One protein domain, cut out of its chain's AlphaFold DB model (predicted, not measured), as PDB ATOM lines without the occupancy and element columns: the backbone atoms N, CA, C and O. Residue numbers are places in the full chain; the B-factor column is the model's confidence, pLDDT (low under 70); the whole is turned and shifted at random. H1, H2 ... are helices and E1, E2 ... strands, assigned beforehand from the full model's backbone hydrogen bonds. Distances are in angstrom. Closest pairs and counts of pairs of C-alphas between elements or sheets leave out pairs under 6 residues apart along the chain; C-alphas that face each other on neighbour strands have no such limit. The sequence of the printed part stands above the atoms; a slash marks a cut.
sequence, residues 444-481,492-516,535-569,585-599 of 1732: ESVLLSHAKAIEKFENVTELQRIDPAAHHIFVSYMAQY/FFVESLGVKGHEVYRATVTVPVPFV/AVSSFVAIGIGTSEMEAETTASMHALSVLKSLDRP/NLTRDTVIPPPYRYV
ATOM      1  N   GLU A 444     125.003 165.054 137.246       60.72
ATOM      2  CA  GLU A 444     125.499 165.938 136.185       60.72
ATOM      3  C   GLU A 444     125.755 165.201 134.868       60.72
ATOM      4  O   GLU A 444     125.354 165.702 133.820       60.72
ATOM      5  N   SER A 445     126.379 164.017 134.899       67.68
ATOM      6  CA  SER A 445     126.624 163.208 133.694       67.68
ATOM      7  C   SER A 445     125.306 162.802 133.020       67.68
ATOM      8  O   SER A 445     125.170 162.895 131.797       67.68
ATOM      9  N   VAL A 446     124.292 162.472 133.830       71.88
ATOM     10  CA  VAL A 446     122.930 162.169 133.381       71.88
ATOM     11  C   VAL A 446     122.282 163.409 132.754       71.88
ATOM     12  O   VAL A 446     121.903 163.362 131.584       71.88
ATOM     13  N   LEU A 447     122.218 164.539 133.467       73.46
ATOM     14  CA  LEU A 447     121.599 165.774 132.962       73.46
ATOM     15  C   LEU A 447     122.306 166.326 131.712       73.46
ATOM     16  O   LEU A 447     121.643 166.785 130.779       73.46
ATOM     17  N   LEU A 448     123.637 166.235 131.642       74.23
ATOM     18  CA  LEU A 448     124.414 166.638 130.470       74.23
ATOM     19  C   LEU A 448     124.158 165.707 129.274       74.23
ATOM     20  O   LEU A 448     124.067 166.182 128.141       74.23
ATOM     21  N   SER A 449     123.972 164.400 129.506       79.63
ATOM     22  CA  SER A 449     123.555 163.467 128.449       79.63
ATOM     23  C   SER A 449     122.147 163.778 127.924       79.63
ATOM     24  O   SER A 449     121.925 163.718 126.714       79.63
ATOM     25  N   HIS A 450     121.220 164.198 128.798       83.07
ATOM     26  CA  HIS A 450     119.861 164.603 128.412       83.07
ATOM     27  C   HIS A 450     119.886 165.874 127.561       83.07
ATOM     28  O   HIS A 450     119.309 165.879 126.474       83.07
ATOM     29  N   ALA A 451     120.609 166.913 127.993       79.90
ATOM     30  CA  ALA A 451     120.793 168.144 127.219       79.90
ATOM     31  C   ALA A 451     121.401 167.856 125.831       79.90
ATOM     32  O   ALA A 451     120.857 168.272 124.808       79.90
ATOM     33  N   LYS A 452     122.459 167.038 125.780       82.95
ATOM     34  CA  LYS A 452     123.132 166.634 124.537       82.95
ATOM     35  C   LYS A 452     122.232 165.819 123.598       82.95
ATOM     36  O   LYS A 452     122.376 165.925 122.383       82.95
ATOM     37  N   ALA A 453     121.301 165.020 124.124       85.37
ATOM     38  CA  ALA A 453     120.299 164.313 123.322       85.37
ATOM     39  C   ALA A 453     119.206 165.264 122.790       85.37
ATOM     40  O   ALA A 453     118.815 165.170 121.626       85.37
ATOM     41  N   ILE A 454     118.762 166.215 123.619       85.66
ATOM     42  CA  ILE A 454     117.793 167.270 123.281       85.66
ATOM     43  C   ILE A 454     118.299 168.191 122.159       85.66
ATOM     44  O   ILE A 454     117.528 168.587 121.285       85.66
ATOM     45  N   GLU A 455     119.582 168.545 122.172       83.20
ATOM     46  CA  GLU A 455     120.193 169.362 121.120       83.20
ATOM     47  C   GLU A 455     120.294 168.586 119.799       83.20
ATOM     48  O   GLU A 455     119.913 169.108 118.747       83.20
ATOM     49  N   LYS A 456     120.737 167.321 119.880       85.01
ATOM     50  CA  LYS A 456     121.056 166.451 118.737       85.01
ATOM     51  C   LYS A 456     119.879 165.992 117.877       85.01
ATOM     52  O   LYS A 456     120.107 165.732 116.703       85.01
ATOM     53  N   PHE A 457     118.670 165.800 118.412       87.58
ATOM     54  CA  PHE A 457     117.587 165.245 117.584       87.58
ATOM     55  C   PHE A 457     117.142 166.256 116.517       87.58
ATOM     56  O   PHE A 457     116.830 167.397 116.846       87.58
ATOM     57  N   GLU A 458     117.102 165.872 115.243       85.52
ATOM     58  CA  GLU A 458     116.733 166.794 114.153       85.52
ATOM     59  C   GLU A 458     115.305 166.585 113.638       85.52
ATOM     60  O   GLU A 458     114.681 167.533 113.171       85.52
ATOM     61  N   ASN A 459     114.754 165.383 113.812       90.23
ATOM     62  CA  ASN A 459     113.410 165.007 113.375       90.23
ATOM     63  C   ASN A 459     112.552 164.515 114.549       90.23
ATOM     64  O   ASN A 459     113.066 164.199 115.623       90.23
ATOM     65  N   VAL A 460     111.234 164.449 114.342       90.08
ATOM     66  CA  VAL A 460     110.243 164.039 115.353       90.08
ATOM     67  C   VAL A 460     109.220 163.081 114.732       90.08
ATOM     68  O   VAL A 460     108.735 163.320 113.626       90.08
ATOM     69  N   THR A 461     108.863 162.016 115.454       90.47
ATOM     70  CA  THR A 461     107.765 161.105 115.092       90.47
ATOM     71  C   THR A 461     106.455 161.610 115.689       90.47
ATOM     72  O   THR A 461     106.329 161.728 116.909       90.47
ATOM     73  N   GLU A 462     105.452 161.869 114.853       89.03
ATOM     74  CA  GLU A 462     104.137 162.331 115.308       89.03
ATOM     75  C   GLU A 462     103.180 161.165 115.599       89.03
ATOM     76  O   GLU A 462     102.880 160.339 114.737       89.03
ATOM     77  N   LEU A 463     102.672 161.116 116.830       87.87
ATOM     78  CA  LEU A 463     101.735 160.110 117.313       87.87
ATOM     79  C   LEU A 463     100.315 160.672 117.396       87.87
ATOM     80  O   LEU A 463     100.054 161.664 118.073       87.87
ATOM     81  N   GLN A 464      99.378 159.957 116.776       84.00
ATOM     82  CA  GLN A 464      97.934 160.229 116.832       84.00
ATOM     83  C   GLN A 464      97.244 159.557 118.037       84.00
ATOM     84  O   GLN A 464      96.097 159.864 118.362       84.00
ATOM     85  N   ARG A 465      97.912 158.592 118.686       87.67
ATOM     86  CA  ARG A 465      97.435 157.863 119.874       87.67
ATOM     87  C   ARG A 465      98.619 157.482 120.758       87.67
ATOM     88  O   ARG A 465      99.660 157.081 120.244       87.67
ATOM     89  N   ILE A 466      98.417 157.561 122.067       89.35
ATOM     90  CA  ILE A 466      99.324 157.033 123.090       89.35
ATOM     91  C   ILE A 466      98.888 155.608 123.463       89.35
ATOM     92  O   ILE A 466      97.691 155.318 123.487       89.35
ATOM     93  N   ASP A 467      99.850 154.742 123.784       90.32
ATOM     94  CA  ASP A 467      99.619 153.448 124.433       90.32
ATOM     95  C   ASP A 467     100.019 153.510 125.925       90.32
ATOM     96  O   ASP A 467     101.215 153.526 126.229       90.32
ATOM     97  N   PRO A 468      99.063 153.512 126.875       87.32
ATOM     98  CA  PRO A 468      99.364 153.482 128.307       87.32
ATOM     99  C   PRO A 468     100.104 152.218 128.772       87.32
ATOM    100  O   PRO A 468     100.811 152.262 129.780       87.32
ATOM    101  N   ALA A 469      99.985 151.090 128.056       89.03
ATOM    102  CA  ALA A 469     100.699 149.867 128.419       89.03
ATOM    103  C   ALA A 469     102.219 150.028 128.252       89.03
ATOM    104  O   ALA A 469     102.981 149.461 129.035       89.03
ATOM    105  N   ALA A 470     102.667 150.861 127.307       91.19
ATOM    106  CA  ALA A 470     104.080 151.161 127.095       91.19
ATOM    107  C   ALA A 470     104.766 151.728 128.351       91.19
ATOM    108  O   ALA A 470     105.891 151.334 128.651       91.19
ATOM    109  N   HIS A 471     104.092 152.592 129.123       90.27
ATOM    110  CA  HIS A 471     104.636 153.109 130.385       90.27
ATOM    111  C   HIS A 471     104.801 151.988 131.420       90.27
ATOM    112  O   HIS A 471     105.880 151.830 131.985       90.27
ATOM    113  N   HIS A 472     103.790 151.136 131.612       88.13
ATOM    114  CA  HIS A 472     103.894 150.000 132.538       88.13
ATOM    115  C   HIS A 472     104.974 148.984 132.130       88.13
ATOM    116  O   HIS A 472     105.707 148.494 132.993       88.13
ATOM    117  N   ILE A 473     105.117 148.688 130.833       89.02
ATOM    118  CA  ILE A 473     106.157 147.785 130.310       89.02
ATOM    119  C   ILE A 473     107.550 148.399 130.510       89.02
ATOM    120  O   ILE A 473     108.460 147.707 130.960       89.02
ATOM    121  N   PHE A 474     107.721 149.697 130.241       90.75
ATOM    122  CA  PHE A 474     108.996 150.390 130.428       90.75
ATOM    123  C   PHE A 474     109.390 150.533 131.909       90.75
ATOM    124  O   PHE A 474     110.532 150.248 132.264       90.75
ATOM    125  N   VAL A 475     108.453 150.869 132.801       86.95
ATOM    126  CA  VAL A 475     108.697 150.865 134.257       86.95
ATOM    127  C   VAL A 475     109.100 149.461 134.735       86.95
ATOM    128  O   VAL A 475     110.033 149.325 135.525       86.95
ATOM    129  N   SER A 476     108.469 148.407 134.201       85.44
ATOM    130  CA  SER A 476     108.815 147.006 134.503       85.44
ATOM    131  C   SER A 476     110.166 146.561 133.923       85.44
ATOM    132  O   SER A 476     110.778 145.636 134.452       85.44
ATOM    133  N   TYR A 477     110.640 147.197 132.847       84.01
ATOM    134  CA  TYR A 477     111.997 147.025 132.316       84.01
ATOM    135  C   TYR A 477     113.023 147.706 133.230       84.01
ATOM    136  O   TYR A 477     113.956 147.064 133.700       84.01
ATOM    137  N   MET A 478     112.805 148.979 133.573       83.31
ATOM    138  CA  MET A 478     113.705 149.748 134.443       83.31
ATOM    139  C   MET A 478     113.827 149.152 135.855       83.31
ATOM    140  O   MET A 478     114.895 149.219 136.460       83.31
ATOM    141  N   ALA A 479     112.767 148.517 136.366       79.33
ATOM    142  CA  ALA A 479     112.789 147.809 137.646       79.33
ATOM    143  C   ALA A 479     113.768 146.614 137.689       79.33
ATOM    144  O   ALA A 479     114.187 146.233 138.776       79.33
ATOM    145  N   GLN A 480     114.161 146.045 136.541       75.02
ATOM    146  CA  GLN A 480     115.109 144.919 136.471       75.02
ATOM    147  C   GLN A 480     116.573 145.347 136.655       75.02
ATOM    148  O   GLN A 480     117.420 144.496 136.895       75.02
ATOM    149  N   TYR A 481     116.872 146.648 136.558       68.88
ATOM    150  CA  TYR A 481     118.236 147.197 136.610       68.88
ATOM    151  C   TYR A 481     118.479 148.119 137.816       68.88
ATOM    152  O   TYR A 481     119.482 148.829 137.867       68.88
ATOM    153  N   PHE A 492     111.494 159.604 135.319       83.22
ATOM    154  CA  PHE A 492     111.652 160.587 134.253       83.22
ATOM    155  C   PHE A 492     112.082 161.943 134.819       83.22
ATOM    156  O   PHE A 492     111.687 162.337 135.919       83.22
ATOM    157  N   PHE A 493     112.841 162.689 134.020       83.06
ATOM    158  CA  PHE A 493     113.003 164.128 134.168       83.06
ATOM    159  C   PHE A 493     111.973 164.811 133.260       83.06
ATOM    160  O   PHE A 493     112.042 164.673 132.039       83.06
ATOM    161  N   VAL A 494     110.988 165.501 133.842       83.33
ATOM    162  CA  VAL A 494     109.880 166.125 133.097       83.33
ATOM    163  C   VAL A 494     109.954 167.645 133.202       83.33
ATOM    164  O   VAL A 494     110.069 168.208 134.288       83.33
ATOM    165  N   GLU A 495     109.866 168.316 132.056       80.80
ATOM    166  CA  GLU A 495     109.998 169.762 131.923       80.80
ATOM    167  C   GLU A 495     108.788 170.372 131.206       80.80
ATOM    168  O   GLU A 495     108.318 169.853 130.196       80.80
ATOM    169  N   SER A 496     108.335 171.534 131.685       82.27
ATOM    170  CA  SER A 496     107.308 172.346 131.026       82.27
ATOM    171  C   SER A 496     107.927 173.395 130.084       82.27
ATOM    172  O   SER A 496     108.687 174.280 130.494       82.27
ATOM    173  N   LEU A 497     107.570 173.290 128.806       79.75
ATOM    174  CA  LEU A 497     107.771 174.258 127.728       79.75
ATOM    175  C   LEU A 497     106.482 175.083 127.523       79.75
ATOM    176  O   LEU A 497     105.397 174.700 127.962       79.75
ATOM    177  N   GLY A 498     106.576 176.217 126.823       71.93
ATOM    178  CA  GLY A 498     105.420 177.079 126.540       71.93
ATOM    179  C   GLY A 498     105.176 178.166 127.595       71.93
ATOM    180  O   GLY A 498     106.117 178.793 128.090       71.93
ATOM    181  N   VAL A 499     103.901 178.460 127.873       69.58
ATOM    182  CA  VAL A 499     103.429 179.449 128.869       69.58
ATOM    183  C   VAL A 499     102.080 179.020 129.444       69.58
ATOM    184  O   VAL A 499     101.314 178.352 128.762       69.58
ATOM    185  N   LYS A 500     101.759 179.453 130.670       61.37
ATOM    186  CA  LYS A 500     100.577 179.000 131.425       61.37
ATOM    187  C   LYS A 500      99.280 178.985 130.602       61.37
ATOM    188  O   LYS A 500      98.856 180.014 130.073       61.37
ATOM    189  N   GLY A 501      98.651 177.809 130.523       66.78
ATOM    190  CA  GLY A 501      97.451 177.540 129.712       66.78
ATOM    191  C   GLY A 501      97.717 177.118 128.256       66.78
ATOM    192  O   GLY A 501      96.774 176.764 127.558       66.78
ATOM    193  N   HIS A 502      98.977 177.140 127.822       70.58
ATOM    194  CA  HIS A 502      99.494 176.674 126.530       70.58
ATOM    195  C   HIS A 502     100.836 175.963 126.794       70.58
ATOM    196  O   HIS A 502     101.903 176.396 126.348       70.58
ATOM    197  N   GLU A 503     100.779 174.960 127.671       78.31
ATOM    198  CA  GLU A 503     101.933 174.248 128.220       78.31
ATOM    199  C   GLU A 503     102.159 172.951 127.438       78.31
ATOM    200  O   GLU A 503     101.220 172.205 127.157       78.31
ATOM    201  N   VAL A 504     103.415 172.689 127.086       87.03
ATOM    202  CA  VAL A 504     103.855 171.478 126.387       87.03
ATOM    203  C   VAL A 504     104.905 170.823 127.262       87.03
ATOM    204  O   VAL A 504     105.845 171.481 127.693       87.03
ATOM    205  N   TYR A 505     104.760 169.540 127.546       89.55
ATOM    206  CA  TYR A 505     105.637 168.822 128.458       89.55
ATOM    207  C   TYR A 505     106.603 167.943 127.675       89.55
ATOM    208  O   TYR A 505     106.214 167.279 126.714       89.55
ATOM    209  N   ARG A 506     107.870 167.947 128.089       92.54
ATOM    210  CA  ARG A 506     108.943 167.116 127.540       92.54
ATOM    211  C   ARG A 506     109.507 166.251 128.658       92.54
ATOM    212  O   ARG A 506     109.982 166.792 129.651       92.54
ATOM    213  N   ALA A 507     109.473 164.936 128.485       91.83
ATOM    214  CA  ALA A 507     110.055 163.978 129.416       91.83
ATOM    215  C   ALA A 507     111.318 163.360 128.812       91.83
ATOM    216  O   ALA A 507     111.324 162.989 127.635       91.83
ATOM    217  N   THR A 508     112.366 163.221 129.618       90.62
ATOM    218  CA  THR A 508     113.605 162.528 129.259       90.62
ATOM    219  C   THR A 508     113.981 161.486 130.309       90.62
ATOM    220  O   THR A 508     113.794 161.688 131.509       90.62
ATOM    221  N   VAL A 509     114.497 160.341 129.865       89.58
ATOM    222  CA  VAL A 509     114.927 159.240 130.741       89.58
ATOM    223  C   VAL A 509     116.162 158.558 130.168       89.58
ATOM    224  O   VAL A 509     116.223 158.290 128.968       89.58
ATOM    225  N   THR A 510     117.144 158.266 131.022       87.00
ATOM    226  CA  THR A 510     118.287 157.424 130.648       87.00
ATOM    227  C   THR A 510     117.877 155.963 130.757       87.00
ATOM    228  O   THR A 510     117.487 155.501 131.826       87.00
ATOM    229  N   VAL A 511     117.966 155.241 129.647       89.03
ATOM    230  CA  VAL A 511     117.628 153.824 129.534       89.03
ATOM    231  C   VAL A 511     118.932 153.022 129.537       89.03
ATOM    232  O   VAL A 511     119.733 153.202 128.615       89.03
ATOM    233  N   PRO A 512     119.187 152.158 130.538       84.44
ATOM    234  CA  PRO A 512     120.342 151.275 130.529       84.44
ATOM    235  C   PRO A 512     120.171 150.217 129.436       84.44
ATOM    236  O   PRO A 512     119.078 149.701 129.219       84.44
ATOM    237  N   VAL A 513     121.264 149.879 128.759       81.20
ATOM    238  CA  VAL A 513     121.338 148.798 127.776       81.20
ATOM    239  C   VAL A 513     122.530 147.923 128.157       81.20
ATOM    240  O   VAL A 513     123.671 148.288 127.868       81.20
ATOM    241  N   PRO A 514     122.303 146.768 128.810       73.25
ATOM    242  CA  PRO A 514     123.381 145.847 129.135       73.25
ATOM    243  C   PRO A 514     124.123 145.379 127.882       73.25
ATOM    244  O   PRO A 514     123.505 145.070 126.852       73.25
ATOM    245  N   PHE A 515     125.447 145.296 128.001       71.68
ATOM    246  CA  PHE A 515     126.308 144.695 126.993       71.68
ATOM    247  C   PHE A 515     126.098 143.179 126.963       71.68
ATOM    248  O   PHE A 515     126.181 142.504 127.989       71.68
ATOM    249  N   VAL A 516     125.846 142.641 125.773       65.92
ATOM    250  CA  VAL A 516     125.689 141.208 125.530       65.92
ATOM    251  C   VAL A 516     126.984 140.692 124.915       65.92
ATOM    252  O   VAL A 516     127.309 141.005 123.769       65.92
ATOM    253  N   ALA A 535     131.248 150.321 122.930       58.60
ATOM    254  CA  ALA A 535     129.876 150.032 123.325       58.60
ATOM    255  C   ALA A 535     129.369 151.037 124.375       58.60
ATOM    256  O   ALA A 535     130.042 151.345 125.361       58.60
ATOM    257  N   VAL A 536     128.157 151.543 124.162       68.32
ATOM    258  CA  VAL A 536     127.513 152.551 125.002       68.32
ATOM    259  C   VAL A 536     126.504 151.851 125.911       68.32
ATOM    260  O   VAL A 536     125.599 151.167 125.443       68.32
ATOM    261  N   SER A 537     126.643 152.022 127.224       79.62
ATOM    262  CA  SER A 537     125.836 151.317 128.233       79.62
ATOM    263  C   SER A 537     124.424 151.882 128.441       79.62
ATOM    264  O   SER A 537     123.649 151.326 129.220       79.62
ATOM    265  N   SER A 538     124.072 152.999 127.798       85.37
ATOM    266  CA  SER A 538     122.748 153.623 127.903       85.37
ATOM    267  C   SER A 538     122.462 154.619 126.775       85.37
ATOM    268  O   SER A 538     123.375 155.122 126.121       85.37
ATOM    269  N   PHE A 539     121.183 154.942 126.570       89.07
ATOM    270  CA  PHE A 539     120.731 156.040 125.708       89.07
ATOM    271  C   PHE A 539     119.695 156.912 126.430       89.07
ATOM    272  O   PHE A 539     119.180 156.528 127.477       89.07
ATOM    273  N   VAL A 540     119.365 158.082 125.876       90.41
ATOM    274  CA  VAL A 540     118.296 158.946 126.407       90.41
ATOM    275  C   VAL A 540     117.056 158.829 125.527       90.41
ATOM    276  O   VAL A 540     117.091 159.207 124.357       90.41
ATOM    277  N   ALA A 541     115.952 158.342 126.090       93.12
ATOM    278  CA  ALA A 541     114.644 158.422 125.450       93.12
ATOM    279  C   ALA A 541     113.990 159.780 125.746       93.12
ATOM    280  O   ALA A 541     114.119 160.317 126.847       93.12
ATOM    281  N   ILE A 542     113.280 160.321 124.753       93.89
ATOM    282  CA  ILE A 542     112.631 161.642 124.789       93.89
ATOM    283  C   ILE A 542     111.172 161.511 124.327       93.89
ATOM    284  O   ILE A 542     110.919 160.938 123.264       93.89
ATOM    285  N   GLY A 543     110.231 162.070 125.090       94.76
ATOM    286  CA  GLY A 543     108.803 162.141 124.759       94.76
ATOM    287  C   GLY A 543     108.226 163.543 124.942       94.76
ATOM    288  O   GLY A 543     108.714 164.308 125.775       94.76
ATOM    289  N   ILE A 544     107.214 163.895 124.147       94.00
ATOM    290  CA  ILE A 544     106.579 165.220 124.123       94.00
ATOM    291  C   ILE A 544     105.049 165.059 124.135       94.00
ATOM    292  O   ILE A 544     104.495 164.321 123.318       94.00
ATOM    293  N   GLY A 545     104.357 165.780 125.022       90.99
ATOM    294  CA  GLY A 545     102.891 165.775 125.147       90.99
ATOM    295  C   GLY A 545     102.324 167.090 125.699       90.99
ATOM    296  O   GLY A 545     103.057 168.056 125.891       90.99
ATOM    297  N   THR A 546     101.019 167.144 125.971       86.57
ATOM    298  CA  THR A 546     100.336 168.315 126.568       86.57
ATOM    299  C   THR A 546     100.109 168.198 128.080       86.57
ATOM    300  O   THR A 546      99.656 169.145 128.719       86.57
ATOM    301  N   SER A 547     100.498 167.073 128.681       88.40
ATOM    302  CA  SER A 547     100.620 166.888 130.131       88.40
ATOM    303  C   SER A 547     101.839 166.030 130.483       88.40
ATOM    304  O   SER A 547     102.395 165.345 129.622       88.40
ATOM    305  N   GLU A 548     102.246 166.044 131.755       88.25
ATOM    306  CA  GLU A 548     103.390 165.271 132.265       88.25
ATOM    307  C   GLU A 548     103.229 163.766 131.970       88.25
ATOM    308  O   GLU A 548     104.106 163.169 131.351       88.25
ATOM    309  N   MET A 549     102.056 163.189 132.264       89.71
ATOM    310  CA  MET A 549     101.722 161.786 131.960       89.71
ATOM    311  C   MET A 549     101.822 161.440 130.463       89.71
ATOM    312  O   MET A 549     102.256 160.343 130.103       89.71
ATOM    313  N   GLU A 550     101.422 162.351 129.569       92.22
ATOM    314  CA  GLU A 550     101.540 162.143 128.118       92.22
ATOM    315  C   GLU A 550     103.004 162.173 127.664       92.22
ATOM    316  O   GLU A 550     103.412 161.355 126.835       92.22
ATOM    317  N   ALA A 551     103.810 163.075 128.229       92.56
ATOM    318  CA  ALA A 551     105.238 163.163 127.950       92.56
ATOM    319  C   ALA A 551     105.989 161.916 128.455       92.56
ATOM    320  O   ALA A 551     106.752 161.315 127.702       92.56
ATOM    321  N   GLU A 552     105.725 161.455 129.682       93.80
ATOM    322  CA  GLU A 552     106.311 160.217 130.221       93.80
ATOM    323  C   GLU A 552     105.888 158.974 129.426       93.80
ATOM    324  O   GLU A 552     106.706 158.092 129.150       93.80
ATOM    325  N   THR A 553     104.620 158.886 129.012       94.68
ATOM    326  CA  THR A 553     104.143 157.730 128.235       94.68
ATOM    327  C   THR A 553     104.716 157.738 126.817       94.68
ATOM    328  O   THR A 553     105.142 156.692 126.332       94.68
ATOM    329  N   THR A 554     104.831 158.897 126.159       95.88
ATOM    330  CA  THR A 554     105.520 158.993 124.855       95.88
ATOM    331  C   THR A 554     107.022 158.724 124.962       95.88
ATOM    332  O   THR A 554     107.568 158.049 124.089       95.88
ATOM    333  N   ALA A 555     107.682 159.139 126.049       96.03
ATOM    334  CA  ALA A 555     109.080 158.795 126.322       96.03
ATOM    335  C   ALA A 555     109.247 157.281 126.533       96.03
ATOM    336  O   ALA A 555     110.192 156.690 126.019       96.03
ATOM    337  N   SER A 556     108.287 156.640 127.208       96.18
ATOM    338  CA  SER A 556     108.224 155.180 127.364       96.18
ATOM    339  C   SER A 556     108.036 154.469 126.019       96.18
ATOM    340  O   SER A 556     108.748 153.514 125.718       96.18
ATOM    341  N   MET A 557     107.117 154.947 125.172       96.07
ATOM    342  CA  MET A 557     106.900 154.407 123.822       96.07
ATOM    343  C   MET A 557     108.161 154.524 122.954       96.07
ATOM    344  O   MET A 557     108.521 153.563 122.275       96.07
ATOM    345  N   HIS A 558     108.859 155.663 123.018       95.79
ATOM    346  CA  HIS A 558     110.141 155.861 122.343       95.79
ATOM    347  C   HIS A 558     111.208 154.903 122.900       95.79
ATOM    348  O   HIS A 558     111.800 154.157 122.122       95.79
ATOM    349  N   ALA A 559     111.394 154.820 124.224       94.01
ATOM    350  CA  ALA A 559     112.340 153.895 124.855       94.01
ATOM    351  C   ALA A 559     112.128 152.438 124.406       94.01
ATOM    352  O   ALA A 559     113.074 151.765 123.995       94.01
ATOM    353  N   LEU A 560     110.876 151.966 124.404       93.14
ATOM    354  CA  LEU A 560     110.530 150.628 123.918       93.14
ATOM    355  C   LEU A 560     110.741 150.463 122.405       93.14
ATOM    356  O   LEU A 560     110.980 149.342 121.964       93.14
ATOM    357  N   SER A 561     110.674 151.532 121.606       92.01
ATOM    358  CA  SER A 561     111.029 151.481 120.181       92.01
ATOM    359  C   SER A 561     112.532 151.277 119.979       92.01
ATOM    360  O   SER A 561     112.911 150.428 119.177       92.01
ATOM    361  N   VAL A 562     113.384 151.988 120.731       90.69
ATOM    362  CA  VAL A 562     114.849 151.815 120.656       90.69
ATOM    363  C   VAL A 562     115.260 150.419 121.136       90.69
ATOM    364  O   VAL A 562     116.058 149.745 120.488       90.69
ATOM    365  N   LEU A 563     114.669 149.943 122.240       89.50
ATOM    366  CA  LEU A 563     114.928 148.599 122.766       89.50
ATOM    367  C   LEU A 563     114.513 147.502 121.771       89.50
ATOM    368  O   LEU A 563     115.235 146.517 121.625       89.50
ATOM    369  N   LYS A 564     113.415 147.697 121.025       87.59
ATOM    370  CA  LYS A 564     113.012 146.797 119.930       87.59
ATOM    371  C   LYS A 564     113.988 146.823 118.750       87.59
ATOM    372  O   LYS A 564     114.291 145.760 118.232       87.59
ATOM    373  N   SER A 565     114.530 147.979 118.351       85.70
ATOM    374  CA  SER A 565     115.560 148.042 117.291       85.70
ATOM    375  C   SER A 565     116.935 147.493 117.709       85.70
ATOM    376  O   SER A 565     117.804 147.305 116.860       85.70
ATOM    377  N   LEU A 566     117.129 147.225 119.005       84.81
ATOM    378  CA  LEU A 566     118.287 146.525 119.578       84.81
ATOM    379  C   LEU A 566     117.995 145.040 119.881       84.81
ATOM    380  O   LEU A 566     118.786 144.386 120.569       84.81
ATOM    381  N   ASP A 567     116.849 144.523 119.423       81.47
ATOM    382  CA  ASP A 567     116.362 143.157 119.656       81.47
ATOM    383  C   ASP A 567     116.324 142.759 121.154       81.47
ATOM    384  O   ASP A 567     116.500 141.593 121.517       81.47
ATOM    385  N   ARG A 568     116.116 143.725 122.070       79.46
ATOM    386  CA  ARG A 568     116.082 143.458 123.520       79.46
ATOM    387  C   ARG A 568     114.743 142.833 123.951       79.46
ATOM    388  O   ARG A 568     113.684 143.353 123.593       79.46
ATOM    389  N   PRO A 569     114.762 141.759 124.766       66.17
ATOM    390  CA  PRO A 569     113.546 141.086 125.205       66.17
ATOM    391  C   PRO A 569     112.739 141.967 126.165       66.17
ATOM    392  O   PRO A 569     113.246 142.436 127.184       66.17
ATOM    393  N   ASN A 585     124.469 145.173 120.387       79.03
ATOM    394  CA  ASN A 585     124.992 146.127 121.363       79.03
ATOM    395  C   ASN A 585     124.814 147.558 120.845       79.03
ATOM    396  O   ASN A 585     124.935 147.804 119.648       79.03
ATOM    397  N   LEU A 586     124.491 148.486 121.747       77.51
ATOM    398  CA  LEU A 586     124.391 149.903 121.420       77.51
ATOM    399  C   LEU A 586     125.809 150.451 121.209       77.51
ATOM    400  O   LEU A 586     126.642 150.379 122.110       77.51
ATOM    401  N   THR A 587     126.084 150.992 120.028       78.41
ATOM    402  CA  THR A 587     127.370 151.612 119.661       78.41
ATOM    403  C   THR A 587     127.187 153.108 119.414       78.41
ATOM    404  O   THR A 587     126.058 153.599 119.320       78.41
ATOM    405  N   ARG A 588     128.287 153.862 119.291       72.05
ATOM    406  CA  ARG A 588     128.236 155.308 118.989       72.05
ATOM    407  C   ARG A 588     127.557 155.623 117.650       72.05
ATOM    408  O   ARG A 588     126.929 156.675 117.537       72.05
ATOM    409  N   ASP A 589     127.637 154.690 116.705       73.89
ATOM    410  CA  ASP A 589     127.091 154.800 115.347       73.89
ATOM    411  C   ASP A 589     125.662 154.238 115.229       73.89
ATOM    412  O   ASP A 589     125.056 154.256 114.156       73.89
ATOM    413  N   THR A 590     125.084 153.743 116.329       80.74
ATOM    414  CA  THR A 590     123.699 153.264 116.335       80.74
ATOM    415  C   THR A 590     122.730 154.436 116.179       80.74
ATOM    416  O   THR A 590     122.576 155.262 117.081       80.74
ATOM    417  N   VAL A 591     122.030 154.486 115.044       80.05
ATOM    418  CA  VAL A 591     120.993 155.491 114.771       80.05
ATOM    419  C   VAL A 591     119.796 155.265 115.699       80.05
ATOM    420  O   VAL A 591     119.025 154.322 115.529       80.05
ATOM    421  N   ILE A 592     119.641 156.146 116.688       85.55
ATOM    422  CA  ILE A 592     118.471 156.182 117.570       85.55
ATOM    423  C   ILE A 592     117.297 156.802 116.785       85.55
ATOM    424  O   ILE A 592     117.485 157.869 116.195       85.55
ATOM    425  N   PRO A 593     116.098 156.183 116.761       87.94
ATOM    426  CA  PRO A 593     114.927 156.743 116.084       87.94
ATOM    427  C   PRO A 593     114.508 158.119 116.650       87.94
ATOM    428  O   PRO A 593     114.776 158.423 117.815       87.94
ATOM    429  N   PRO A 594     113.830 158.967 115.853       90.80
ATOM    430  CA  PRO A 594     113.472 160.320 116.274       90.80
ATOM    431  C   PRO A 594     112.436 160.354 117.422       90.80
ATOM    432  O   PRO A 594     111.481 159.569 117.401       90.80
ATOM    433  N   PRO A 595     112.554 161.302 118.383       93.62
ATOM    434  CA  PRO A 595     111.647 161.454 119.524       93.62
ATOM    435  C   PRO A 595     110.158 161.476 119.192       93.62
ATOM    436  O   PRO A 595     109.742 161.956 118.140       93.62
ATOM    437  N   TYR A 596     109.344 160.987 120.128       94.65
ATOM    438  CA  TYR A 596     107.904 160.824 119.937       94.65
ATOM    439  C   TYR A 596     107.121 162.030 120.479       94.65
ATOM    440  O   TYR A 596     107.227 162.374 121.656       94.65
ATOM    441  N   ARG A 597     106.295 162.641 119.622       92.36
ATOM    442  CA  ARG A 597     105.407 163.774 119.920       92.36
ATOM    443  C   ARG A 597     103.952 163.336 119.825       92.36
ATOM    444  O   ARG A 597     103.499 162.973 118.744       92.36
ATOM    445  N   TYR A 598     103.198 163.415 120.918       90.92
ATOM    446  CA  TYR A 598     101.745 163.258 120.864       90.92
ATOM    447  C   TYR A 598     101.099 164.538 120.320       90.92
ATOM    448  O   TYR A 598     101.277 165.618 120.884       90.92
ATOM    449  N   VAL A 599     100.369 164.422 119.208       82.17
ATOM    450  CA  VAL A 599      99.741 165.572 118.544       82.17
ATOM    451  C   VAL A 599      98.316 165.755 119.061       82.17
ATOM    452  O   VAL A 599      97.428 164.943 118.811       82.17
TER     453      VAL A 599
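AT A GLANCE: This is residues 444 to 481, 492 to 516, 535 to 569 and 585 to 599 of the 1732 residues of an uncharacterized protein of Trypanosoma cruzi (strain CL Brener) (UniProt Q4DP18). A twisted sheet of five strands has helices over both faces: H3 packs closely on one face, H2 packs on H3 at a steep angle, and H1 crosses the opposite face alone. The hairpin of E2 and E3 reaches one end of the longest axis with its turn at Gly 501, and Val 516, beyond E3, lies at the other end. The printed part has 113 residues, with three named helices and five named strands in the order H1 E1 H2 E2 E3 E4 H3 E5; the sheet runs E1 E5 E4 E3 E2, is mixed, and the class is mixed, helices and strands. The whole is compact, with a radius of gyration of the C-alphas of 13.6 A, and elongated, spanning 46 by 28 by 24 A.

HOW THE PARTS SIT: Along the printed part come H1, residues 444 to 456, E1, 461 to 463, H2, 468 to 481, E2, 493 to 499, E3, 502 to 512, E4, 538 to 545, H3, 548 to 565, and E5, 596 to 598. H1 is on the sheet at a height of 8.6 A, over E4 and E3; the closest C-alphas of H1 and E4 are those of His 450 and Val 540, 6.2 A apart. H1 runs across the strands, only just, at 62 degrees to E3 on the local plane. Edge strand E1 is parallel to E5, with N 463 and O 597 2.8 A apart, within hydrogen-bond range. H2, with residues 468 to 474 alone, touches H3 at a steep tilt of 66 degrees, the same way; the closest C-alphas are those of His 471 and Thr 553, 5.1 A apart. E2, the other edge strand, forms a hairpin with E3, antiparallel, with N 495 and O 506 2.8 A apart. E4 is antiparallel to E3, with N 507 and O 543 2.9 A apart. H3 is on the sheet at a height of 4.6 A, over E4 and, only just, over E3, on which 3 of its C-alphas fall; it runs slantwise to the strands, at 42 degrees to E4 on the local plane. The closest C-alphas of H3 and E4 are those of Ala 555 and Gly 543, 3.7 A apart. E5 is parallel to E4, with N 544 and O 596 2.9 A apart. The arrangement is three layers, helices on both faces of a sheet: H2 and H3 on one face, H1 on the other. In H1 and H3 every O i to N i+4 pair is within hydrogen-bond range; in H2, 7 of 10 are.

IN THESE COORDINATES: H1 begins at C-alpha 444, (125.499, 165.938, 136.185), and is 18.0 A long; H2 is 21.6 A long and H3 25.9 A. E3, the longest strand, measures 33.1 A, E4 23.4 A and E2 18.8 A, while E1 and E5 measure 6.5 A and 6.7 A. E5 ends at C-alpha 598, (101.745, 163.258, 120.864).

THE WHOLE: The two C-alphas farthest apart are those of Gly 501 and Val 516, 46.2 A. Three cuts leave out residues 482 to 491, 517 to 534 and 570 to 584, with C-alpha gaps of 15.1 A, 10.0 A and 13.1 A. The links H1 to E1, E1 to H2, E2 to E3 and E4 to H3 are tight. The mean pLDDT of the printed part is 84.3; it is under 70 at residues 444 to 445, 481, 499 to 501, 516, 535 to 536 and 569.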